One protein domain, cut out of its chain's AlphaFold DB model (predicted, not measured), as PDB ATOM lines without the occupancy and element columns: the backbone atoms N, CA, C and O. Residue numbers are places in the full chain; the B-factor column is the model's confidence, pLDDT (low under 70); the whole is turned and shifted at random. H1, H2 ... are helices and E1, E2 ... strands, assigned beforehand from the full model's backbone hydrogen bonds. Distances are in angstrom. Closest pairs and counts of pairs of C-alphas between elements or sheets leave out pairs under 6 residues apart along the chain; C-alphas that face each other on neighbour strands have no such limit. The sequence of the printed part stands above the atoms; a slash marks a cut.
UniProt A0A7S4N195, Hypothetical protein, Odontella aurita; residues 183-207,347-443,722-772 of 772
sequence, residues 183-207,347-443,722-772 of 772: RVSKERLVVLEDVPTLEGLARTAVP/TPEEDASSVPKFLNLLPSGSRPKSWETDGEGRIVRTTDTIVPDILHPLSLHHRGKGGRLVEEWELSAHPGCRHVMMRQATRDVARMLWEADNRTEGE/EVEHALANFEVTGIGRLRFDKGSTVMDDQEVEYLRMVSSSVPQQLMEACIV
ATOM      1  N   ARG A 183       4.677  51.978 111.080       89.50
ATOM      2  CA  ARG A 183       5.869  52.301 110.282       89.50
ATOM      3  C   ARG A 183       5.693  53.632 109.541       89.50
ATOM      4  O   ARG A 183       6.624  54.423 109.508       89.50
ATOM      5  N   VAL A 184       4.490  53.891 109.020       89.31
ATOM      6  CA  VAL A 184       4.159  55.120 108.282       89.31
ATOM      7  C   VAL A 184       4.335  56.357 109.159       89.31
ATOM      8  O   VAL A 184       4.945  57.328 108.720       89.31
ATOM      9  N   SER A 185       3.867  56.331 110.408       90.75
ATOM     10  CA  SER A 185       4.045  57.471 111.312       90.75
ATOM     11  C   SER A 185       5.492  57.658 111.752       90.75
ATOM     12  O   SER A 185       5.937  58.797 111.860       90.75
ATOM     13  N   LYS A 186       6.256  56.572 111.933       91.88
ATOM     14  CA  LYS A 186       7.706  56.655 112.188       91.88
ATOM     15  C   LYS A 186       8.468  57.259 111.005       91.88
ATOM     16  O   LYS A 186       9.357  58.067 111.222       91.88
ATOM     17  N   GLU A 187       8.114  56.884 109.776       92.31
ATOM     18  CA  GLU A 187       8.736  57.404 108.550       92.31
ATOM     19  C   GLU A 187       8.356  58.869 108.282       92.31
ATOM     20  O   GLU A 187       9.189  59.646 107.824       92.31
ATOM     21  N   ARG A 188       7.109  59.264 108.579       92.56
ATOM     22  CA  ARG A 188       6.636  60.650 108.422       92.56
ATOM     23  C   ARG A 188       7.160  61.580 109.514       92.56
ATOM     24  O   ARG A 188       7.305  62.776 109.278       92.56
ATOM     25  N   LEU A 189       7.427  61.076 110.716       94.50
ATOM     26  CA  LEU A 189       7.928  61.907 111.800       94.50
ATOM     27  C   LEU A 189       9.425  62.196 111.623       94.50
ATOM     28  O   LEU A 189      10.278  61.410 112.023       94.50
ATOM     29  N   VAL A 190       9.743  63.377 111.095       96.75
ATOM     30  CA  VAL A 190      11.119  63.885 111.041       96.75
ATOM     31  C   VAL A 190      11.373  64.776 112.253       96.75
ATOM     32  O   VAL A 190      10.882  65.904 112.312       96.75
ATOM     33  N   VAL A 191      12.137  64.275 113.225       95.94
ATOM     34  CA  VAL A 191      12.549  65.030 114.419       95.94
ATOM     35  C   VAL A 191      13.998  65.477 114.257       95.94
ATOM     36  O   VAL A 191      14.856  64.672 113.908       95.94
ATOM     37  N   LEU A 192      14.270  66.757 114.503       95.56
ATOM     38  CA  LEU A 192      15.630  67.279 114.584       95.56
ATOM     39  C   LEU A 192      16.273  66.851 115.908       95.56
ATOM     40  O   LEU A 192      15.617  66.883 116.949       95.56
ATOM     41  N   GLU A 193      17.542  66.444 115.849       90.81
ATOM     42  CA  GLU A 193      18.279  65.933 117.013       90.81
ATOM     43  C   GLU A 193      18.475  67.005 118.089       90.81
ATOM     44  O   GLU A 193      18.277  66.726 119.270       90.81
ATOM     45  N   ASP A 194      18.778  68.234 117.663       93.75
ATOM     46  CA  ASP A 194      19.000  69.385 118.529       93.75
ATOM     47  C   ASP A 194      18.127  70.579 118.115       93.75
ATOM     48  O   ASP A 194      17.607  70.667 116.995       93.75
ATOM     49  N   VAL A 195      17.976  71.532 119.036       95.88
ATOM     50  CA  VAL A 195      17.304  72.805 118.762       95.88
ATOM     51  C   VAL A 195      18.210  73.650 117.853       95.88
ATOM     52  O   VAL A 195      19.327  73.971 118.251       95.88
ATOM     53  N   PRO A 196      17.774  74.046 116.644       96.81
ATOM     54  CA  PRO A 196      18.576  74.879 115.767       96.81
ATOM     55  C   PRO A 196      18.672  76.300 116.330       96.81
ATOM     56  O   PRO A 196      17.730  76.805 116.950       96.81
ATOM     57  N   THR A 197      19.785  76.973 116.047       97.75
ATOM     58  CA  THR A 197      19.952  78.421 116.254       97.75
ATOM     59  C   THR A 197      18.914  79.212 115.448       97.75
ATOM     60  O   THR A 197      18.289  78.669 114.537       97.75
ATOM     61  N   LEU A 198      18.725  80.508 115.722       97.06
ATOM     62  CA  LEU A 198      17.846  81.369 114.909       97.06
ATOM     63  C   LEU A 198      18.224  81.357 113.421       97.06
ATOM     64  O   LEU A 198      17.345  81.312 112.564       97.06
ATOM     65  N   GLU A 199      19.522  81.329 113.120       96.94
ATOM     66  CA  GLU A 199      20.040  81.194 111.760       96.94
ATOM     67  C   GLU A 199      19.690  79.835 111.142       96.94
ATOM     68  O   GLU A 199      19.159  79.774 110.032       96.94
ATOM     69  N   GLY A 200      19.939  78.740 111.868       96.88
ATOM     70  CA  GLY A 200      19.575  77.399 111.413       96.88
ATOM     71  C   GLY A 200      18.068  77.276 111.183       96.88
ATOM     72  O   GLY A 200      17.626  76.724 110.175       96.88
ATOM     73  N   LEU A 201      17.269  77.870 112.070       96.75
ATOM     74  CA  LEU A 201      15.817  77.911 111.975       96.75
ATOM     75  C   LEU A 201      15.363  78.701 110.739       96.75
ATOM     76  O   LEU A 201      14.500  78.218 110.010       96.75
ATOM     77  N   ALA A 202      15.976  79.859 110.463       96.88
ATOM     78  CA  ALA A 202      15.715  80.690 109.286       96.88
ATOM     79  C   ALA A 202      16.049  79.981 107.960       96.88
ATOM     80  O   ALA A 202      15.338  80.156 106.969       96.88
ATOM     81  N   ARG A 203      17.108  79.162 107.946       96.25
ATOM     82  CA  ARG A 203      17.587  78.431 106.758       96.25
ATOM     83  C   ARG A 203      16.931  77.064 106.566       96.25
ATOM     84  O   ARG A 203      17.079  76.451 105.513       96.25
ATOM     85  N   THR A 204      16.199  76.562 107.556       96.12
ATOM     86  CA  THR A 204      15.558  75.251 107.443       96.12
ATOM     87  C   THR A 204      14.404  75.311 106.439       96.12
ATOM     88  O   THR A 204      13.449  76.066 106.622       96.12
ATOM     89  N   ALA A 205      14.458  74.488 105.390       96.69
ATOM     90  CA  ALA A 205      13.321  74.287 104.493       96.69
ATOM     91  C   ALA A 205      12.135  73.702 105.278       96.69
ATOM     92  O   ALA A 205      12.287  72.678 105.961       96.69
ATOM     93  N   VAL A 206      10.993  74.387 105.214       96.19
ATOM     94  CA  VAL A 206       9.732  73.986 105.847       96.19
ATOM     95  C   VAL A 206       8.598  74.160 104.843       96.19
ATOM     96  O   VAL A 206       8.640  75.092 104.036       96.19
ATOM     97  N   PRO A 207       7.571  73.298 104.890       95.25
ATOM     98  CA  PRO A 207       6.508  73.347 103.908       95.25
ATOM     99  C   PRO A 207       5.750  74.670 103.996       95.25
ATOM    100  O   PRO A 207       5.541  75.196 105.101       95.25
ATOM    101  N   THR A 347      14.724  78.137  98.812       92.31
ATOM    102  CA  THR A 347      13.876  78.585  97.712       92.31
ATOM    103  C   THR A 347      12.427  78.120  97.919       92.31
ATOM    104  O   THR A 347      12.185  77.099  98.567       92.31
ATOM    105  N   PRO A 348      11.427  78.802  97.325       89.25
ATOM    106  CA  PRO A 348      10.031  78.358  97.403       89.25
ATOM    107  C   PRO A 348       9.791  76.931  96.882       89.25
ATOM    108  O   PRO A 348       8.830  76.284  97.292       89.25
ATOM    109  N   GLU A 349      10.642  76.442  95.976       89.19
ATOM    110  CA  GLU A 349      10.580  75.081  95.426       89.19
ATOM    111  C   GLU A 349      11.098  74.036  96.423       89.19
ATOM    112  O   GLU A 349      10.466  72.992  96.622       89.19
ATOM    113  N   GLU A 350      12.201  74.338  97.114       93.25
ATOM    114  CA  GLU A 350      12.698  73.526  98.231       93.25
ATOM    115  C   GLU A 350      11.665  73.467  99.358       93.25
ATOM    116  O   GLU A 350      11.409  72.402  99.913       93.25
ATOM    117  N   ASP A 351      10.993  74.580  99.648       92.88
ATOM    118  CA  ASP A 351       9.917  74.607 100.636       92.88
ATOM    119  C   ASP A 351       8.720  73.771 100.208       92.88
ATOM    120  O   ASP A 351       8.226  72.955 100.986       92.88
ATOM    121  N   ALA A 352       8.262  73.926  98.965       89.62
ATOM    122  CA  ALA A 352       7.123  73.181  98.437       89.62
ATOM    123  C   ALA A 352       7.355  71.660  98.431       89.62
ATOM    124  O   ALA A 352       6.390  70.903  98.550       89.62
ATOM    125  N   SER A 353       8.612  71.225  98.301       91.94
ATOM    126  CA  SER A 353       9.016  69.815  98.340       91.94
ATOM    127  C   SER A 353       9.436  69.324  99.731       91.94
ATOM    128  O   SER A 353       9.573  68.116  99.940       91.94
ATOM    129  N   SER A 354       9.611  70.226 100.699       95.81
ATOM    130  CA  SER A 354      10.025  69.871 102.054       95.81
ATOM    131  C   SER A 354       8.904  69.225 102.875       95.81
ATOM    132  O   SER A 354       7.714  69.510 102.721       95.81
ATOM    133  N   VAL A 355       9.304  68.357 103.805       96.06
ATOM    134  CA  VAL A 355       8.412  67.726 104.783       96.06
ATOM    135  C   VAL A 355       8.390  68.519 106.096       96.06
ATOM    136  O   VAL A 355       9.410  69.110 106.464       96.06
ATOM    137  N   PRO A 356       7.261  68.543 106.833       97.19
ATOM    138  CA  PRO A 356       7.207  69.094 108.181       97.19
ATOM    139  C   PRO A 356       8.260  68.457 109.090       97.19
ATOM    140  O   PRO A 356       8.392  67.235 109.148       97.19
ATOM    141  N   LYS A 357       8.979  69.297 109.834       97.56
ATOM    142  CA  LYS A 357      10.000  68.877 110.801       97.56
ATOM    143  C   LYS A 357       9.551  69.224 112.211       97.56
ATOM    144  O   LYS A 357       8.877  70.234 112.420       97.56
ATOM    145  N   PHE A 358       9.945  68.411 113.179       97.56
ATOM    146  CA  PHE A 358       9.674  68.632 114.593       97.56
ATOM    147  C   PHE A 358      10.963  68.927 115.342       97.56
ATOM    148  O   PHE A 358      11.996  68.315 115.100       97.56
ATOM    149  N   LEU A 359      10.878  69.850 116.287       96.00
ATOM    150  CA  LEU A 359      11.928  70.148 117.244       96.00
ATOM    151  C   LEU A 359      11.685  69.354 118.503       96.00
ATOM    152  O   LEU A 359      10.607  69.485 119.081       96.00
ATOM    153  N   ASN A 360      12.673  68.589 118.956       94.69
ATOM    154  CA  ASN A 360      12.647  68.093 120.320       94.69
ATOM    155  C   ASN A 360      13.277  69.134 121.244       94.69
ATOM    156  O   ASN A 360      14.448  69.468 121.117       94.69
ATOM    157  N   LEU A 361      12.485  69.666 122.172       93.75
ATOM    158  CA  LEU A 361      12.952  70.699 123.098       93.75
ATOM    159  C   LEU A 361      13.694  70.133 124.316       93.75
ATOM    160  O   LEU A 361      14.157  70.895 125.164       93.75
ATOM    161  N   LEU A 362      13.789  68.806 124.427       90.06
ATOM    162  CA  LEU A 362      14.656  68.148 125.396       90.06
ATOM    163  C   LEU A 362      16.059  67.969 124.793       90.06
ATOM    164  O   LEU A 362      16.151  67.491 123.664       90.06
ATOM    165  N   PRO A 363      17.138  68.294 125.533       80.62
ATOM    166  CA  PRO A 363      18.505  68.058 125.077       80.62
ATOM    167  C   PRO A 363      18.721  66.601 124.658       80.62
ATOM    168  O   PRO A 363      18.275  65.679 125.358       80.62
ATOM    169  N   SER A 364      19.444  66.387 123.561       76.50
ATOM    170  CA  SER A 364      19.842  65.060 123.100       76.50
ATOM    171  C   SER A 364      20.544  64.287 124.233       76.50
ATOM    172  O   SER A 364      21.432  64.777 124.929       76.50
ATOM    173  N   GLY A 365      20.054  63.077 124.526       71.12
ATOM    174  CA  GLY A 365      20.579  62.230 125.609       71.12
ATOM    175  C   GLY A 365      20.136  62.596 127.034       71.12
ATOM    176  O   GLY A 365      20.365  61.805 127.953       71.12
ATOM    177  N   SER A 366      19.445  63.721 127.246       68.50
ATOM    178  CA  SER A 366      18.844  64.015 128.546       68.50
ATOM    179  C   SER A 366      17.610  63.135 128.759       68.50
ATOM    180  O   SER A 366      16.557  63.305 128.143       68.50
ATOM    181  N   ARG A 367      17.725  62.135 129.640       62.31
ATOM    182  CA  ARG A 367      16.523  61.503 130.189       62.31
ATOM    183  C   ARG A 367      15.875  62.510 131.135       62.31
ATOM    184  O   ARG A 367      16.588  63.047 131.989       62.31
ATOM    185  N   PRO A 368      14.562  62.777 131.021       60.47
ATOM    186  CA  PRO A 368      13.898  63.636 131.983       60.47
ATOM    187  C   PRO A 368      14.133  63.054 133.379       60.47
ATOM    188  O   PRO A 368      13.885  61.866 133.600       60.47
ATOM    189  N   LYS A 369      14.615  63.880 134.317       56.47
ATOM    190  CA  LYS A 369      14.838  63.474 135.716       56.47
ATOM    191  C   LYS A 369      13.553  62.968 136.395       56.47
ATOM    192  O   LYS A 369      13.632  62.320 137.429       56.47
ATOM    193  N   SER A 370      12.386  63.229 135.796       56.06
ATOM    194  CA  SER A 370      11.054  62.892 136.306       56.06
ATOM    195  C   SER A 370      10.692  61.399 136.319       56.06
ATOM    196  O   SER A 370       9.567  61.046 136.675       56.06
ATOM    197  N   TRP A 371      11.615  60.512 135.929       54.59
ATOM    198  CA  TRP A 371      11.351  59.081 135.788       54.59
ATOM    199  C   TRP A 371      12.471  58.250 136.405       54.59
ATOM    200  O   TRP A 371      13.219  57.551 135.720       54.59
ATOM    201  N   GLU A 372      12.582  58.332 137.726       59.41
ATOM    202  CA  GLU A 372      13.266  57.290 138.478       59.41
ATOM    203  C   GLU A 372      12.345  56.067 138.533       59.41
ATOM    204  O   GLU A 372      11.159  56.153 138.863       59.41
ATOM    205  N   THR A 373      12.882  54.907 138.166       59.06
ATOM    206  CA  THR A 373      12.256  53.650 138.555       59.06
ATOM    207  C   THR A 373      12.350  53.551 140.066       59.06
ATOM    208  O   THR A 373      13.449  53.663 140.615       59.06
ATOM    209  N   ASP A 374      11.222  53.334 140.736       66.81
ATOM    210  CA  ASP A 374      11.266  52.955 142.138       66.81
ATOM    211  C   ASP A 374      12.085  51.663 142.314       66.81
ATOM    212  O   ASP A 374      12.444  50.972 141.354       66.81
ATOM    213  N   GLY A 375      12.404  51.318 143.561       66.44
ATOM    214  CA  GLY A 375      13.134  50.084 143.872       66.44
ATOM    215  C   GLY A 375      12.442  48.796 143.390       66.44
ATOM    216  O   GLY A 375      13.051  47.733 143.472       66.44
ATOM    217  N   GLU A 376      11.205  48.877 142.883       68.12
ATOM    218  CA  GLU A 376      10.436  47.776 142.294       68.12
ATOM    219  C   GLU A 376      10.454  47.785 140.752       68.12
ATOM    220  O   GLU A 376       9.831  46.931 140.120       68.12
ATOM    221  N   GLY A 377      11.176  48.719 140.122       65.69
ATOM    222  CA  GLY A 377      11.249  48.846 138.668       65.69
ATOM    223  C   GLY A 377      10.018  49.500 138.035       65.69
ATOM    224  O   GLY A 377       9.909  49.517 136.807       65.69
ATOM    225  N   ARG A 378       9.089  50.053 138.827       60.34
ATOM    226  CA  ARG A 378       7.971  50.843 138.308       60.34
ATOM    227  C   ARG A 378       8.423  52.269 138.074       60.34
ATOM    228  O   ARG A 378       9.081  52.896 138.894       60.34
ATOM    229  N   ILE A 379       8.028  52.791 136.927       58.09
ATOM    230  CA  ILE A 379       8.292  54.165 136.534       58.09
ATOM    231  C   ILE A 379       7.381  55.077 137.376       58.09
ATOM    232  O   ILE A 379       6.175  55.145 137.131       58.09
ATOM    233  N   VAL A 380       7.937  55.749 138.389       56.44
ATOM    234  CA  VAL A 380       7.193  56.705 139.224       56.44
ATOM    235  C   VAL A 380       7.388  58.105 138.651       56.44
ATOM    236  O   VAL A 380       8.517  58.565 138.505       56.44
ATOM    237  N   ARG A 381       6.283  58.794 138.330       54.34
ATOM    238  CA  ARG A 381       6.299  60.214 137.939       54.34
ATOM    239  C   ARG A 381       6.741  61.053 139.138       54.34
ATOM    240  O   ARG A 381       5.921  61.341 140.011       54.34
ATOM    241  N   THR A 382       8.006  61.458 139.194       51.06
ATOM    242  CA  THR A 382       8.426  62.533 140.101       51.06
ATOM    243  C   THR A 382       7.988  63.872 139.501       51.06
ATOM    244  O   THR A 382       7.992  64.073 138.288       51.06
ATOM    245  N   THR A 383       7.505  64.779 140.350       51.31
ATOM    246  CA  THR A 383       6.780  66.018 139.996       51.31
ATOM    247  C   THR A 383       7.615  67.093 139.290       51.31
ATOM    248  O   THR A 383       7.150  68.225 139.135       51.31
ATOM    249  N   ASP A 384       8.829  66.771 138.858       55.53
ATOM    250  CA  ASP A 384       9.779  67.750 138.349       55.53
ATOM    251  C   ASP A 384       9.550  67.972 136.844       55.53
ATOM    252  O   ASP A 384       9.931  67.184 135.982       55.53
ATOM    253  N   THR A 385       8.779  69.037 136.603       66.94
ATOM    254  CA  THR A 385       8.553  69.819 135.376       66.94
ATOM    255  C   THR A 385       8.519  69.055 134.046       66.94
ATOM    256  O   THR A 385       9.524  68.777 133.406       66.94
ATOM    257  N   ILE A 386       7.297  68.842 133.540       84.00
ATOM    258  CA  ILE A 386       7.015  68.363 132.171       84.00
ATOM    259  C   ILE A 386       7.587  69.312 131.102       84.00
ATOM    260  O   ILE A 386       7.867  68.879 129.985       84.00
ATOM    261  N   VAL A 387       7.760  70.590 131.444       89.31
ATOM    262  CA  VAL A 387       8.279  71.630 130.554       89.31
ATOM    263  C   VAL A 387       9.814  71.619 130.554       89.31
ATOM    264  O   VAL A 387      10.394  71.657 131.637       89.31
ATOM    265  N   PRO A 388      10.471  71.615 129.378       91.75
ATOM    266  CA  PRO A 388      11.925  71.733 129.276       91.75
ATOM    267  C   PRO A 388      12.481  73.038 129.864       91.75
ATOM    268  O   PRO A 388      11.915  74.110 129.638       91.75
ATOM    269  N   ASP A 389      13.644  72.965 130.520       91.88
ATOM    270  CA  ASP A 389      14.312  74.119 131.151       91.88
ATOM    271  C   ASP A 389      14.637  75.239 130.146       91.88
ATOM    272  O   ASP A 389      14.524  76.422 130.468       91.88
ATOM    273  N   ILE A 390      14.921  74.885 128.883       94.25
ATOM    274  CA  ILE A 390      15.156  75.853 127.799       94.25
ATOM    275  C   ILE A 390      13.947  76.766 127.538       94.25
ATOM    276  O   ILE A 390      14.095  77.811 126.913       94.25
ATOM    277  N   LEU A 391      12.755  76.431 128.041       94.44
ATOM    278  CA  LEU A 391      11.555  77.265 127.951       94.44
ATOM    279  C   LEU A 391      11.179  77.963 129.260       94.44
ATOM    280  O   LEU A 391      10.129  78.607 129.320       94.44
ATOM    281  N   HIS A 392      12.002  77.878 130.307       93.12
ATOM    282  CA  HIS A 392      11.737  78.573 131.563       93.12
ATOM    283  C   HIS A 392      11.469  80.073 131.300       93.12
ATOM    284  O   HIS A 392      12.236  80.698 130.561       93.12
ATOM    285  N   PRO A 393      10.387  80.674 131.831       91.06
ATOM    286  CA  PRO A 393       9.562  80.224 132.956       91.06
ATOM    287  C   PRO A 393       8.230  79.565 132.575       91.06
ATOM    288  O   PRO A 393       7.283  79.567 133.375       91.06
ATOM    289  N   LEU A 394       8.108  79.044 131.352       88.69
ATOM    290  CA  LEU A 394       6.923  78.290 130.963       88.69
ATOM    291  C   LEU A 394       6.704  77.159 131.972       88.69
ATOM    292  O   LEU A 394       7.603  76.381 132.274       88.69
ATOM    293  N   SER A 395       5.511  77.113 132.550       81.25
ATOM    294  CA  SER A 395       5.196  76.195 133.637       81.25
ATOM    295  C   SER A 395       3.772  75.687 133.515       81.25
ATOM    296  O   SER A 395       2.894  76.319 132.921       81.25
ATOM    297  N   LEU A 396       3.543  74.524 134.115       71.56
ATOM    298  CA  LEU A 396       2.212  73.980 134.300       71.56
ATOM    299  C   LEU A 396       1.440  74.836 135.296       71.56
ATOM    300  O   LEU A 396       1.821  74.982 136.460       71.56
ATOM    301  N   HIS A 397       0.325  75.410 134.861       61.94
ATOM    302  CA  HIS A 397      -0.513  76.165 135.774       61.94
ATOM    303  C   HIS A 397      -1.306  75.222 136.684       61.94
ATOM    304  O   HIS A 397      -2.224  74.535 136.246       61.94
ATOM    305  N   HIS A 398      -1.025  75.310 137.988       50.09
ATOM    306  CA  HIS A 398      -1.691  74.615 139.102       50.09
ATOM    307  C   HIS A 398      -3.232  74.722 139.146       50.09
ATOM    308  O   HIS A 398      -3.871  74.028 139.928       50.09
ATOM    309  N   ARG A 399      -3.851  75.595 138.337       54.66
ATOM    310  CA  ARG A 399      -5.316  75.705 138.187       54.66
ATOM    311  C   ARG A 399      -5.874  74.954 136.967       54.66
ATOM    312  O   ARG A 399      -6.983  75.268 136.544       54.66
ATOM    313  N   GLY A 400      -5.123  74.012 136.386       44.28
ATOM    314  CA  GLY A 400      -5.584  73.202 135.248       44.28
ATOM    315  C   GLY A 400      -5.779  74.009 133.961       44.28
ATOM    316  O   GLY A 400      -6.617  73.676 133.133       44.28
ATOM    317  N   LYS A 401      -5.048  75.120 133.819       54.97
ATOM    318  CA  LYS A 401      -5.056  75.985 132.629       54.97
ATOM    319  C   LYS A 401      -3.632  76.199 132.129       54.97
ATOM    320  O   LYS A 401      -3.229  77.338 131.910       54.97
ATOM    321  N   GLY A 402      -2.835  75.132 132.063       51.53
ATOM    322  CA  GLY A 402      -1.559  75.202 131.355       51.53
ATOM    323  C   GLY A 402      -1.787  75.770 129.953       51.53
ATOM    324  O   GLY A 402      -2.877  75.626 129.390       51.53
ATOM    325  N   GLY A 403      -0.788  76.459 129.400       66.94
ATOM    326  CA  GLY A 403      -0.819  76.766 127.972       66.94
ATOM    327  C   GLY A 403      -1.103  75.473 127.202       66.94
ATOM    328  O   GLY A 403      -0.575  74.423 127.558       66.94
ATOM    329  N   ARG A 404      -1.953  75.537 126.174       83.75
ATOM    330  CA  ARG A 404      -2.433  74.357 125.430       83.75
ATOM    331  C   ARG A 404      -1.314  73.488 124.836       83.75
ATOM    332  O   ARG A 404      -1.503  72.303 124.627       83.75
ATOM    333  N   LEU A 405      -0.135  74.073 124.621       89.88
ATOM    334  CA  LEU A 405       1.073  73.338 124.247       89.88
ATOM    335  C   LEU A 405       1.517  72.344 125.332       89.88
ATOM    336  O   LEU A 405       1.915  71.230 125.023       89.88
ATOM    337  N   VAL A 406       1.471  72.744 126.604       89.25
ATOM    338  CA  VAL A 406       1.929  71.878 127.694       89.25
ATOM    339  C   VAL A 406       0.937  70.742 127.935       89.25
ATOM    340  O   VAL A 406       1.366  69.645 128.257       89.25
ATOM    341  N   GLU A 407      -0.357  70.975 127.697       87.56
ATOM    342  CA  GLU A 407      -1.398  69.935 127.724       87.56
ATOM    343  C   GLU A 407      -1.061  68.774 126.772       87.56
ATOM    344  O   GLU A 407      -1.140  67.620 127.178       87.56
ATOM    345  N   GLU A 408      -0.582  69.057 125.553       89.81
ATOM    346  CA  GLU A 408      -0.104  68.019 124.623       89.81
ATOM    347  C   GLU A 408       1.009  67.162 125.256       89.81
ATOM    348  O   GLU A 408       0.991  65.934 125.188       89.81
ATOM    349  N   TRP A 409       1.964  67.796 125.939       91.06
ATOM    350  CA  TRP A 409       3.065  67.091 126.600       91.06
ATOM    351  C   TRP A 409       2.646  66.340 127.867       91.06
ATOM    352  O   TRP A 409       3.287  65.346 128.209       91.06
ATOM    353  N   GLU A 410       1.599  66.791 128.563       87.12
ATOM    354  CA  GLU A 410       1.001  66.064 129.691       87.12
ATOM    355  C   GLU A 410       0.278  64.796 129.230       87.12
ATOM    356  O   GLU A 410       0.320  63.772 129.920       87.12
ATOM    357  N   LEU A 411      -0.372  64.874 128.066       87.19
ATOM    358  CA  LEU A 411      -1.108  63.774 127.445       87.19
ATOM    359  C   LEU A 411      -0.190  62.776 126.730       87.19
ATOM    360  O   LEU A 411      -0.556  61.610 126.587       87.19
ATOM    361  N   SER A 412       0.998  63.210 126.305       89.06
ATOM    362  CA  SER A 412       2.008  62.341 125.700       89.06
ATOM    363  C   SER A 412       2.377  61.186 126.635       89.06
ATOM    364  O   SER A 412       2.827  61.379 127.770       89.06
ATOM    365  N   ALA A 413       2.244  59.961 126.129       85.75
ATOM    366  CA  ALA A 413       2.741  58.766 126.796       85.75
ATOM    367  C   ALA A 413       4.272  58.672 126.695       85.75
ATOM    368  O   ALA A 413       4.908  58.117 127.592       85.75
ATOM    369  N   HIS A 414       4.873  59.245 125.644       85.44
ATOM    370  CA  HIS A 414       6.319  59.243 125.461       85.44
ATOM    371  C   HIS A 414       6.993  60.301 126.362       85.44
ATOM    372  O   HIS A 414       6.864  61.512 126.126       85.44
ATOM    373  N   PRO A 415       7.790  59.893 127.370       78.31
ATOM    374  CA  PRO A 415       8.365  60.818 128.347       78.31
ATOM    375  C   PRO A 415       9.431  61.741 127.748       78.31
ATOM    376  O   PRO A 415       9.542  62.889 128.163       78.31
ATOM    377  N   GLY A 416      10.187  61.247 126.763       82.31
ATOM    378  CA  GLY A 416      11.253  61.984 126.074       82.31
ATOM    379  C   GLY A 416      10.818  62.796 124.849       82.31
ATOM    380  O   GLY A 416      11.683  63.301 124.142       82.31
ATOM    381  N   CYS A 417       9.515  62.910 124.572       85.50
ATOM    382  CA  CYS A 417       9.034  63.675 123.421       85.50
ATOM    383  C   CYS A 417       8.424  64.990 123.888       85.50
ATOM    384  O   CYS A 417       7.339  65.014 124.472       85.50
ATOM    385  N   ARG A 418       9.125  66.092 123.625       92.69
ATOM    386  CA  ARG A 418       8.599  67.459 123.755       92.69
ATOM    387  C   ARG A 418       8.683  68.118 122.395       92.69
ATOM    388  O   ARG A 418       9.437  69.065 122.182       92.69
ATOM    389  N   HIS A 419       7.964  67.504 121.460       94.62
ATOM    390  CA  HIS A 419       8.011  67.881 120.063       94.62
ATOM    391  C   HIS A 419       7.212  69.159 119.825       94.62
ATOM    392  O   HIS A 419       6.121  69.333 120.369       94.62
ATOM    393  N   VAL A 420       7.752  70.035 118.984       96.56
ATOM    394  CA  VAL A 420       7.034  71.176 118.420       96.56
ATOM    395  C   VAL A 420       7.271  71.197 116.921       96.56
ATOM    396  O   VAL A 420       8.412  71.182 116.469       96.56
ATOM    397  N   MET A 421       6.198  71.223 116.135       97.69
ATOM    398  CA  MET A 421       6.306  71.306 114.681       97.69
ATOM    399  C   MET A 421       6.853  72.673 114.256       97.69
ATOM    400  O   MET A 421       6.306  73.712 114.633       97.69
ATOM    401  N   MET A 422       7.889  72.666 113.421       97.12
ATOM    402  CA  MET A 422       8.393  73.854 112.743       97.12
ATOM    403  C   MET A 422       7.446  74.262 111.626       97.12
ATOM    404  O   MET A 422       7.041  73.442 110.804       97.12
ATOM    405  N   ARG A 423       7.120  75.552 111.580       96.75
ATOM    406  CA  ARG A 423       6.169  76.108 110.616       96.75
ATOM    407  C   ARG A 423       6.770  77.296 109.891       96.75
ATOM    408  O   ARG A 423       7.624  77.989 110.443       96.75
ATOM    409  N   GLN A 424       6.239  77.582 108.705       96.44
ATOM    410  CA  GLN A 424       6.636  78.734 107.896       96.44
ATOM    411  C   GLN A 424       6.668  80.040 108.703       96.44
ATOM    412  O   GLN A 424       7.689  80.714 108.733       96.44
ATOM    413  N   ALA A 425       5.595  80.343 109.442       96.75
ATOM    414  CA  ALA A 425       5.504  81.562 110.248       96.75
ATOM    415  C   ALA A 425       6.622  81.666 111.302       96.75
ATOM    416  O   ALA A 425       7.142  82.748 111.560       96.75
ATOM    417  N   THR A 426       7.017  80.543 111.907       97.12
ATOM    418  CA  THR A 426       8.111  80.499 112.885       97.12
ATOM    419  C   THR A 426       9.456  80.779 112.222       97.12
ATOM    420  O   THR A 426      10.251  81.547 112.758       97.12
ATOM    421  N   ARG A 427       9.685  80.216 111.032       97.12
ATOM    422  CA  ARG A 427      10.874  80.496 110.226       97.12
ATOM    423  C   ARG A 427      10.936  81.950 109.768       97.12
ATOM    424  O   ARG A 427      12.000  82.553 109.826       97.12
ATOM    425  N   ASP A 428       9.811  82.522 109.348       96.50
ATOM    426  CA  ASP A 428       9.733  83.919 108.915       96.50
ATOM    427  C   ASP A 428      10.136  84.868 110.043       96.50
ATOM    428  O   ASP A 428      10.936  85.775 109.833       96.50
ATOM    429  N   VAL A 429       9.656  84.606 111.262       97.44
ATOM    430  CA  VAL A 429      10.067  85.368 112.445       97.44
ATOM    431  C   VAL A 429      11.537  85.164 112.779       97.44
ATOM    432  O   VAL A 429      12.231  86.142 113.036       97.44
ATOM    433  N   ALA A 430      12.030  83.926 112.738       97.62
ATOM    434  CA  ALA A 430      13.441  83.639 112.986       97.62
ATOM    435  C   ALA A 430      14.356  84.374 111.999       97.62
ATOM    436  O   ALA A 430      15.346  84.972 112.408       97.62
ATOM    437  N   ARG A 431      13.977  84.398 110.717       96.00
ATOM    438  CA  ARG A 431      14.663  85.148 109.663       96.00
ATOM    439  C   ARG A 431      14.666  86.646 109.944       96.00
ATOM    440  O   ARG A 431      15.727  87.249 109.890       96.00
ATOM    441  N   MET A 432      13.523  87.237 110.295       94.94
ATOM    442  CA  MET A 432      13.461  88.667 110.625       94.94
ATOM    443  C   MET A 432      14.321  89.032 111.842       94.94
ATOM    444  O   MET A 432      14.940  90.092 111.848       94.94
ATOM    445  N   LEU A 433      14.375  88.164 112.858       95.19
ATOM    446  CA  LEU A 433      15.239  88.352 114.027       95.19
ATOM    447  C   LEU A 433      16.721  88.230 113.655       95.19
ATOM    448  O   LEU A 433      17.505  89.107 113.995       95.19
ATOM    449  N   TRP A 434      17.091  87.188 112.909       94.12
ATOM    450  CA  TRP A 434      18.466  86.960 112.462       94.12
ATOM    451  C   TRP A 434      18.975  88.081 111.548       94.12
ATOM    452  O   TRP A 434      20.093  88.563 111.708       94.12
ATOM    453  N   GLU A 435      18.144  88.553 110.617       91.06
ATOM    454  CA  GLU A 435      18.468  89.710 109.782       91.06
ATOM    455  C   GLU A 435      18.613  90.991 110.608       91.06
ATOM    456  O   GLU A 435      19.480  91.800 110.298       91.06
ATOM    457  N   ALA A 436      17.788  91.194 111.641       89.19
ATOM    458  CA  ALA A 436      17.916  92.349 112.530       89.19
ATOM    459  C   ALA A 436      19.210  92.298 113.359       89.19
ATOM    460  O   ALA A 436      19.852  93.329 113.535       89.19
ATOM    461  N   ASP A 437      19.626  91.109 113.805       87.81
ATOM    462  CA  ASP A 437      20.854  90.915 114.584       87.81
ATOM    463  C   ASP A 437      22.138  91.133 113.755       87.81
ATOM    464  O   ASP A 437      23.161  91.521 114.318       87.81
ATOM    465  N   ASN A 438      22.086  90.919 112.433       85.50
ATOM    466  CA  ASN A 438      23.229  91.066 111.516       85.50
ATOM    467  C   ASN A 438      23.369  92.459 110.879       85.50
ATOM    468  O   ASN A 438      24.296  92.689 110.098       85.50
ATOM    469  N   ARG A 439      22.443  93.383 111.143       79.88
ATOM    470  CA  ARG A 439      22.493  94.735 110.572       79.88
ATOM    471  C   ARG A 439      23.461  95.640 111.336       79.88
ATOM    472  O   ARG A 439      23.721  95.447 112.520       79.88
ATOM    473  N   THR A 440      24.001  96.640 110.642       70.69
ATOM    474  CA  THR A 440      24.916  97.635 111.222       70.69
ATOM    475  C   THR A 440      24.223  98.538 112.245       70.69
ATOM    476  O   THR A 440      23.017  98.781 112.159       70.69
ATOM    477  N   GLU A 441      24.999  99.066 113.199       64.06
ATOM    478  CA  GLU A 441      24.531  99.971 114.258       64.06
ATOM    479  C   GLU A 441      23.615 101.086 113.716       64.06
ATOM    480  O   GLU A 441      23.999 101.862 112.841       64.06
ATOM    481  N   GLY A 442      22.392 101.171 114.252       61.69
ATOM    482  CA  GLY A 442      21.389 102.180 113.882       61.69
ATOM    483  C   GLY A 442      20.268 101.685 112.959       61.69
ATOM    484  O   GLY A 442      19.301 102.419 112.742       61.69
ATOM    485  N   GLU A 443      20.347 100.454 112.451       63.19
ATOM    486  CA  GLU A 443      19.284  99.842 111.653       63.19
ATOM    487  C   GLU A 443      18.267  99.033 112.484       63.19
ATOM    488  O   GLU A 443      18.476  98.682 113.641       63.19
ATOM    489  N   GLU A 722       0.966  69.264 106.964       97.19
ATOM    490  CA  GLU A 722       1.141  69.512 108.403       97.19
ATOM    491  C   GLU A 722       0.145  68.683 109.237       97.19
ATOM    492  O   GLU A 722       0.542  68.117 110.248       97.19
ATOM    493  N   VAL A 723      -1.121  68.538 108.815       96.62
ATOM    494  CA  VAL A 723      -2.098  67.687 109.527       96.62
ATOM    495  C   VAL A 723      -1.647  66.230 109.558       96.62
ATOM    496  O   VAL A 723      -1.636  65.629 110.627       96.62
ATOM    497  N   GLU A 724      -1.228  65.671 108.422       95.62
ATOM    498  CA  GLU A 724      -0.718  64.294 108.355       95.62
ATOM    499  C   GLU A 724       0.454  64.082 109.325       95.62
ATOM    500  O   GLU A 724       0.468  63.128 110.099       95.62
ATOM    501  N   HIS A 725       1.415  65.006 109.346       96.62
ATOM    502  CA  HIS A 725       2.593  64.891 110.206       96.62
ATOM    503  C   HIS A 725       2.267  65.137 111.686       96.62
ATOM    504  O   HIS A 725       2.854  64.498 112.557       96.62
ATOM    505  N   ALA A 726       1.305  66.012 111.997       96.00
ATOM    506  CA  ALA A 726       0.806  66.190 113.360       96.00
ATOM    507  C   ALA A 726       0.143  64.906 113.881       96.00
ATOM    508  O   ALA A 726       0.404  64.500 115.010       96.00
ATOM    509  N   LEU A 727      -0.660  64.232 113.050       94.44
ATOM    510  CA  LEU A 727      -1.287  62.958 113.409       94.44
ATOM    511  C   LEU A 727      -0.245  61.843 113.590       94.44
ATOM    512  O   LEU A 727      -0.345  61.092 114.559       94.44
ATOM    513  N   ALA A 728       0.795  61.795 112.742       94.19
ATOM    514  CA  ALA A 728       1.945  60.905 112.952       94.19
ATOM    515  C   ALA A 728       2.599  61.162 114.312       94.19
ATOM    516  O   ALA A 728       2.857  60.228 115.069       94.19
ATOM    517  N   ASN A 729       2.838  62.434 114.647       95.25
ATOM    518  CA  ASN A 729       3.410  62.808 115.934       95.25
ATOM    519  C   ASN A 729       2.508  62.390 117.102       95.25
ATOM    520  O   ASN A 729       3.011  61.853 118.084       95.25
ATOM    521  N   PHE A 730       1.188  62.571 117.008       93.56
ATOM    522  CA  PHE A 730       0.257  62.127 118.049       93.56
ATOM    523  C   PHE A 730       0.286  60.608 118.241       93.56
ATOM    524  O   PHE A 730       0.231  60.140 119.375       93.56
ATOM    525  N   GLU A 731       0.429  59.825 117.173       90.56
ATOM    526  CA  GLU A 731       0.606  58.374 117.293       90.56
ATOM    527  C   GLU A 731       1.937  58.023 117.973       90.56
ATOM    528  O   GLU A 731       1.962  57.271 118.951       90.56
ATOM    529  N   VAL A 732       3.039  58.617 117.501       91.56
ATOM    530  CA  VAL A 732       4.392  58.338 118.002       91.56
ATOM    531  C   VAL A 732       4.583  58.797 119.448       91.56
ATOM    532  O   VAL A 732       5.330  58.172 120.191       91.56
ATOM    533  N   THR A 733       3.896  59.849 119.880       91.12
ATOM    534  CA  THR A 733       3.908  60.315 121.278       91.12
ATOM    535  C   THR A 733       2.918  59.560 122.166       91.12
ATOM    536  O   THR A 733       2.962  59.686 123.389       91.12
ATOM    537  N   GLY A 734       2.034  58.752 121.574       87.94
ATOM    538  CA  GLY A 734       1.018  57.969 122.274       87.94
ATOM    539  C   GLY A 734      -0.275  58.717 122.594       87.94
ATOM    540  O   GLY A 734      -1.185  58.109 123.151       87.94
ATOM    541  N   ILE A 735      -0.416  59.980 122.182       86.62
ATOM    542  CA  ILE A 735      -1.686  60.725 122.262       86.62
ATOM    543  C   ILE A 735      -2.766  60.029 121.424       86.62
ATOM    544  O   ILE A 735      -3.915  59.941 121.841       86.62
ATOM    545  N   GLY A 736      -2.396  59.452 120.276       74.12
ATOM    546  CA  GLY A 736      -3.314  58.713 119.404       74.12
ATOM    547  C   GLY A 736      -3.965  57.490 120.061       74.12
ATOM    548  O   GLY A 736      -4.994  57.026 119.586       74.12
ATOM    549  N   ARG A 737      -3.427  56.978 121.177       71.81
ATOM    550  CA  ARG A 737      -4.053  55.885 121.945       71.81
ATOM    551  C   ARG A 737      -5.223  56.348 122.812       71.81
ATOM    552  O   ARG A 737      -5.975  55.499 123.276       71.81
ATOM    553  N   LEU A 738      -5.371  57.657 123.022       70.44
ATOM    554  CA  LEU A 738      -6.526  58.238 123.705       70.44
ATOM    555  C   LEU A 738      -7.789  58.235 122.826       70.44
ATOM    556  O   LEU A 738      -8.862  58.523 123.336       70.44
ATOM    557  N   ARG A 739      -7.671  57.875 121.541       68.75
ATOM    558  CA  ARG A 739      -8.797  57.704 120.613       68.75
ATOM    559  C   ARG A 739      -9.650  56.484 120.952       68.75
ATOM    560  O   ARG A 739      -9.125  55.458 121.389       68.75
ATOM    561  N   PHE A 740     -10.932  56.537 120.587       61.09
ATOM    562  CA  PHE A 740     -11.834  55.376 120.613       61.09
ATOM    563  C   PHE A 740     -11.302  54.139 119.874       61.09
ATOM    564  O   PHE A 740     -11.469  53.020 120.357       61.09
ATOM    565  N   ASP A 741     -10.654  54.328 118.723       62.16
ATOM    566  CA  ASP A 741     -10.093  53.246 117.901       62.16
ATOM    567  C   ASP A 741      -8.733  52.733 118.412       62.16
ATOM    568  O   ASP A 741      -8.138  51.826 117.830       62.16
ATOM    569  N   LYS A 742      -8.210  53.307 119.506       64.56
ATOM    570  CA  LYS A 742      -6.892  52.991 120.077       64.56
ATOM    571  C   LYS A 742      -5.757  53.092 119.047       64.56
ATOM    572  O   LYS A 742      -4.726  52.438 119.214       64.56
ATOM    573  N   GLY A 743      -5.926  53.892 118.003       62.50
ATOM    574  CA  GLY A 743      -4.947  54.096 116.953       62.50
ATOM    575  C   GLY A 743      -4.852  52.975 115.907       62.50
ATOM    576  O   GLY A 743      -3.820  52.872 115.250       62.50
ATOM    577  N   SER A 744      -5.869  52.117 115.751       62.97
ATOM    578  CA  SER A 744      -5.833  51.020 114.766       62.97
ATOM    579  C   SER A 744      -5.993  51.474 113.311       62.97
ATOM    580  O   SER A 744      -5.469  50.819 112.419       62.97
ATOM    581  N   THR A 745      -6.676  52.592 113.055       62.47
ATOM    582  CA  THR A 745      -6.905  53.147 111.703       62.47
ATOM    583  C   THR A 745      -5.939  54.276 111.344       62.47
ATOM    584  O   THR A 745      -6.105  54.954 110.328       62.47
ATOM    585  N   VAL A 746      -4.905  54.485 112.164       63.66
ATOM    586  CA  VAL A 746      -4.052  55.668 112.059       63.66
ATOM    587  C   VAL A 746      -3.416  55.747 110.677       63.66
ATOM    588  O   VAL A 746      -2.727  54.831 110.235       63.66
ATOM    589  N   MET A 747      -3.627  56.903 110.038       75.38
ATOM    590  CA  MET A 747      -3.169  57.264 108.693       75.38
ATOM    591  C   MET A 747      -3.966  56.701 107.519       75.38
ATOM    592  O   MET A 747      -3.481  56.798 106.391       75.38
ATOM    593  N   ASP A 748      -5.188  56.211 107.735       86.69
ATOM    594  CA  ASP A 748      -6.126  56.083 106.622       86.69
ATOM    595  C   ASP A 748      -6.439  57.465 106.018       86.69
ATOM    596  O   ASP A 748      -6.707  58.440 106.728       86.69
ATOM    597  N   ASP A 749      -6.412  57.557 104.690       88.38
ATOM    598  CA  ASP A 749      -6.600  58.818 103.973       88.38
ATOM    599  C   ASP A 749      -7.995  59.411 104.239       88.38
ATOM    600  O   ASP A 749      -8.143  60.638 104.289       88.38
ATOM    601  N   GLN A 750      -9.018  58.568 104.444       89.19
ATOM    602  CA  GLN A 750     -10.376  59.029 104.748       89.19
ATOM    603  C   GLN A 750     -10.476  59.573 106.173       89.19
ATOM    604  O   GLN A 750     -11.079  60.629 106.378       89.19
ATOM    605  N   GLU A 751      -9.860  58.902 107.148       86.25
ATOM    606  CA  GLU A 751      -9.821  59.371 108.535       86.25
ATOM    607  C   GLU A 751      -9.036  60.683 108.658       86.25
ATOM    608  O   GLU A 751      -9.511  61.640 109.272       86.25
ATOM    609  N   VAL A 752      -7.862  60.775 108.025       91.06
ATOM    610  CA  VAL A 752      -7.057  62.005 108.004       91.06
ATOM    611  C   VAL A 752      -7.863  63.158 107.406       91.06
ATOM    612  O   VAL A 752      -7.860  64.267 107.948       91.06
ATOM    613  N   GLU A 753      -8.587  62.914 106.313       92.75
ATOM    614  CA  GLU A 753      -9.463  63.908 105.697       92.75
ATOM    615  C   GLU A 753     -10.633  64.288 106.619       92.75
ATOM    616  O   GLU A 753     -10.922  65.476 106.783       92.75
ATOM    617  N   TYR A 754     -11.260  63.315 107.284       92.00
ATOM    618  CA  TYR A 754     -12.319  63.544 108.269       92.00
ATOM    619  C   TYR A 754     -11.833  64.406 109.439       92.00
ATOM    620  O   TYR A 754     -12.410  65.463 109.706       92.00
ATOM    621  N   LEU A 755     -10.731  64.025 110.089       92.06
ATOM    622  CA  LEU A 755     -10.129  64.778 111.191       92.06
ATOM    623  C   LEU A 755      -9.712  66.177 110.744       92.06
ATOM    624  O   LEU A 755      -9.913  67.151 111.476       92.06
ATOM    625  N   ARG A 756      -9.192  66.320 109.521       94.25
ATOM    626  CA  ARG A 756      -8.878  67.625 108.931       94.25
ATOM    627  C   ARG A 756     -10.122  68.498 108.785       94.25
ATOM    628  O   ARG A 756     -10.046  69.691 109.084       94.25
ATOM    629  N   MET A 757     -11.237  67.934 108.319       93.12
ATOM    630  CA  MET A 757     -12.504  68.651 108.166       93.12
ATOM    631  C   MET A 757     -13.086  69.058 109.523       93.12
ATOM    632  O   MET A 757     -13.374  70.238 109.722       93.12
ATOM    633  N   VAL A 758     -13.196  68.120 110.469       93.81
ATOM    634  CA  VAL A 758     -13.776  68.359 111.804       93.81
ATOM    635  C   VAL A 758     -12.971  69.394 112.586       93.81
ATOM    636  O   VAL A 758     -13.538  70.323 113.159       93.81
ATOM    637  N   SER A 759     -11.643  69.294 112.550       94.25
ATOM    638  CA  SER A 759     -10.752  70.253 113.213       94.25
ATOM    639  C   SER A 759     -10.591  71.572 112.461       94.25
ATOM    640  O   SER A 759      -9.912  72.474 112.945       94.25
ATOM    641  N   SER A 760     -11.105  71.680 111.229       94.75
ATOM    642  CA  SER A 760     -10.769  72.772 110.306       94.75
ATOM    643  C   SER A 760      -9.251  72.991 110.141       94.75
ATOM    644  O   SER A 760      -8.803  74.107 109.853       94.75
ATOM    645  N   SER A 761      -8.455  71.932 110.338       95.38
ATOM    646  CA  SER A 761      -6.987  71.958 110.405       95.38
ATOM    647  C   SER A 761      -6.415  72.842 111.525       95.38
ATOM    648  O   SER A 761      -5.272  73.284 111.440       95.38
ATOM    649  N   VAL A 762      -7.184  73.163 112.565       95.50
ATOM    650  CA  VAL A 762      -6.685  73.919 113.718       95.50
ATOM    651  C   VAL A 762      -5.989  72.943 114.677       95.50
ATOM    652  O   VAL A 762      -6.661  72.041 115.165       95.50
ATOM    653  N   PRO A 763      -4.693  73.128 115.001       95.31
ATOM    654  CA  PRO A 763      -3.908  72.222 115.845       95.31
ATOM    655  C   PRO A 763      -4.617  71.779 117.127       95.31
ATOM    656  O   PRO A 763      -4.746  70.586 117.379       95.31
ATOM    657  N   GLN A 764      -5.152  72.732 117.897       93.62
ATOM    658  CA  GLN A 764      -5.862  72.413 119.138       93.62
ATOM    659  C   GLN A 764      -7.110  71.558 118.895       93.62
ATOM    660  O   GLN A 764      -7.336  70.587 119.605       93.62
ATOM    661  N   GLN A 765      -7.921  71.917 117.898       94.50
ATOM    662  CA  GLN A 765      -9.144  71.174 117.582       94.50
ATOM    663  C   GLN A 765      -8.822  69.800 116.993       94.50
ATOM    664  O   GLN A 765      -9.591  68.867 117.170       94.50
ATOM    665  N   LEU A 766      -7.687  69.671 116.301       94.38
ATOM    666  CA  LEU A 766      -7.191  68.405 115.777       94.38
ATOM    667  C   LEU A 766      -6.788  67.473 116.919       94.38
ATOM    668  O   LEU A 766      -7.194  66.318 116.915       94.38
ATOM    669  N   MET A 767      -6.052  67.984 117.909       92.88
ATOM    670  CA  MET A 767      -5.710  67.231 119.117       92.88
ATOM    671  C   MET A 767      -6.973  66.834 119.894       92.88
ATOM    672  O   MET A 767      -7.139  65.664 120.215       92.88
ATOM    673  N   GLU A 768      -7.893  67.774 120.136       91.44
ATOM    674  CA  GLU A 768      -9.168  67.504 120.820       91.44
ATOM    675  C   GLU A 768     -10.004  66.447 120.081       91.44
ATOM    676  O   GLU A 768     -10.520  65.533 120.715       91.44
ATOM    677  N   ALA A 769     -10.076  66.510 118.746       90.19
ATOM    678  CA  ALA A 769     -10.758  65.507 117.924       90.19
ATOM    679  C   ALA A 769     -10.097  64.117 117.986       90.19
ATOM    680  O   ALA A 769     -10.757  63.122 117.709       90.19
ATOM    681  N   CYS A 770      -8.816  64.039 118.361       86.75
ATOM    682  CA  CYS A 770      -8.099  62.780 118.565       86.75
ATOM    683  C   CYS A 770      -8.247  62.208 119.984       86.75
ATOM    684  O   CYS A 770      -7.760  61.114 120.222       86.75
ATOM    685  N   ILE A 771      -8.825  62.928 120.944       83.00
ATOM    686  CA  ILE A 771      -8.924  62.470 122.347       83.00
ATOM    687  C   ILE A 771     -10.357  62.025 122.694       83.00
ATOM    688  O   ILE A 771     -10.591  61.534 123.794       83.00
ATOM    689  N   VAL A 772     -11.311  62.230 121.775       61.88
ATOM    690  CA  VAL A 772     -12.749  61.983 121.996       61.88
ATOM    691  C   VAL A 772     -13.012  60.542 122.398       61.88
ATOM    692  O   VAL A 772     -12.448  59.641 121.730       61.88
TER     693      VAL A 772
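AT A GLANCE: This is residues 183 to 207, 347 to 443 and 722 to 772 of the 772 residues of the protein "Hypothetical protein" of Odontella aurita (UniProt A0A7S4N195). A small wall of three short strands, E1, E2 and E5, has H6 over one face, and round H6 sit further helices, with H1 and H8 packed on it and H9 on H8. Towards one end of the long axis H2 and H5 cross, and residues 436 to 443 stick out beyond them; towards the other end lies the hairpin E3 and E4, far from the wall. The printed part has 173 residues with nine named helices and five named strands, in the order H1 E1 H2 H3 E2 E3 E4 H4 E5 H5 H6 H7 H8 H9, and its class is mostly helix. The larger sheet, in the order E1 E2 E5, is mixed, and that of E3 and E4 is antiparallel. The whole is compact, with a radius of gyration of the C-alphas of 18.0 A, and spans 59 by 42 by 32 A.

HOW THE PARTS SIT: H1, residues 183 to 188, touches the hub H6, residues 722 to 733, opposite ways at a steep tilt of 50 degrees; their closest C-alphas, of Ser 185 and Ala 728, are 4.3 A apart. E1, residues 190 to 192, is parallel to E2, residues 357 to 360, with N 192 and O 358 at 2.8 A. E5, residues 419 to 421, is antiparallel to E2, with N 359 and O 420 at 2.8 A. H6 is on this sheet at a height over the sheet of 9.4 A, and the two make two layers, a helix on one face of a sheet. It lies over E2 and runs along the strands, at 27 degrees to E2 on the local plane. H2, residues 198 to 203, touches H5, residues 424 to 437, opposite ways at a steep tilt of 59 degrees, closest at the C-alphas of Ala 202 and Arg 431, 4.6 A. H3, residues 348 to 353, touches no helix. E3, residues 371 to 373, and E4, residues 379 to 381, form a hairpin, with N 380 and O 372 at 3.3 A. H4, residues 404 to 411, only grazes the sheet, with its residues 405 to 409. H7, residues 735 to 738, and H6 only just touch, only at the corner, with 3 pairs of C-alphas within 8 A, the closest being those of Phe 730 and Gly 736, 5.1 A. H8, residues 749 to 758, touches H6 about perpendicular at 77 degrees, closest at the C-alphas of Glu 724 and Val 752, 6.7 A. H9, residues 763 to 769, touches H8 at 75 degrees, about perpendicular, closest at the C-alphas of Leu 755 and Leu 766, 6.5 A. In H1, H2, H3, H5, H6, H8 and H9 every O i to N i+4 pair is within hydrogen-bond range; in H4 it is 3 of 4, and H7 is too short for such a pair.

IN THESE COORDINATES: H1 begins at C-alpha 183, (5.869, 52.301, 110.282). The longest helix by residues, H5, measures 19.9 A from C-alpha 424 at (6.636, 78.734, 107.896) to C-alpha 437. H6 measures 16.1 A, H8 14.3 A and H4 10.9 A. The longest strand by residues, E2, measures 9.9 A. H9 ends at C-alpha 769, (-10.758, 65.507, 117.924).

THE WHOLE: The C-alphas farthest apart, of Glu 376 and Gly 442, are 62.3 A apart. Residues 208 to 346 are not printed, with 11.0 A between C-alphas 207 and 347, nor are residues 444 to 721, with 35.5 A between C-alphas 443 and 722. Of the links that are printed whole, E4 to H4 is long, with 22 residues. The mean pLDDT of the printed part is 84.2; residues 366 to 385, 397 to 403, 441 to 443, 739 to 746 and 772 are under 70.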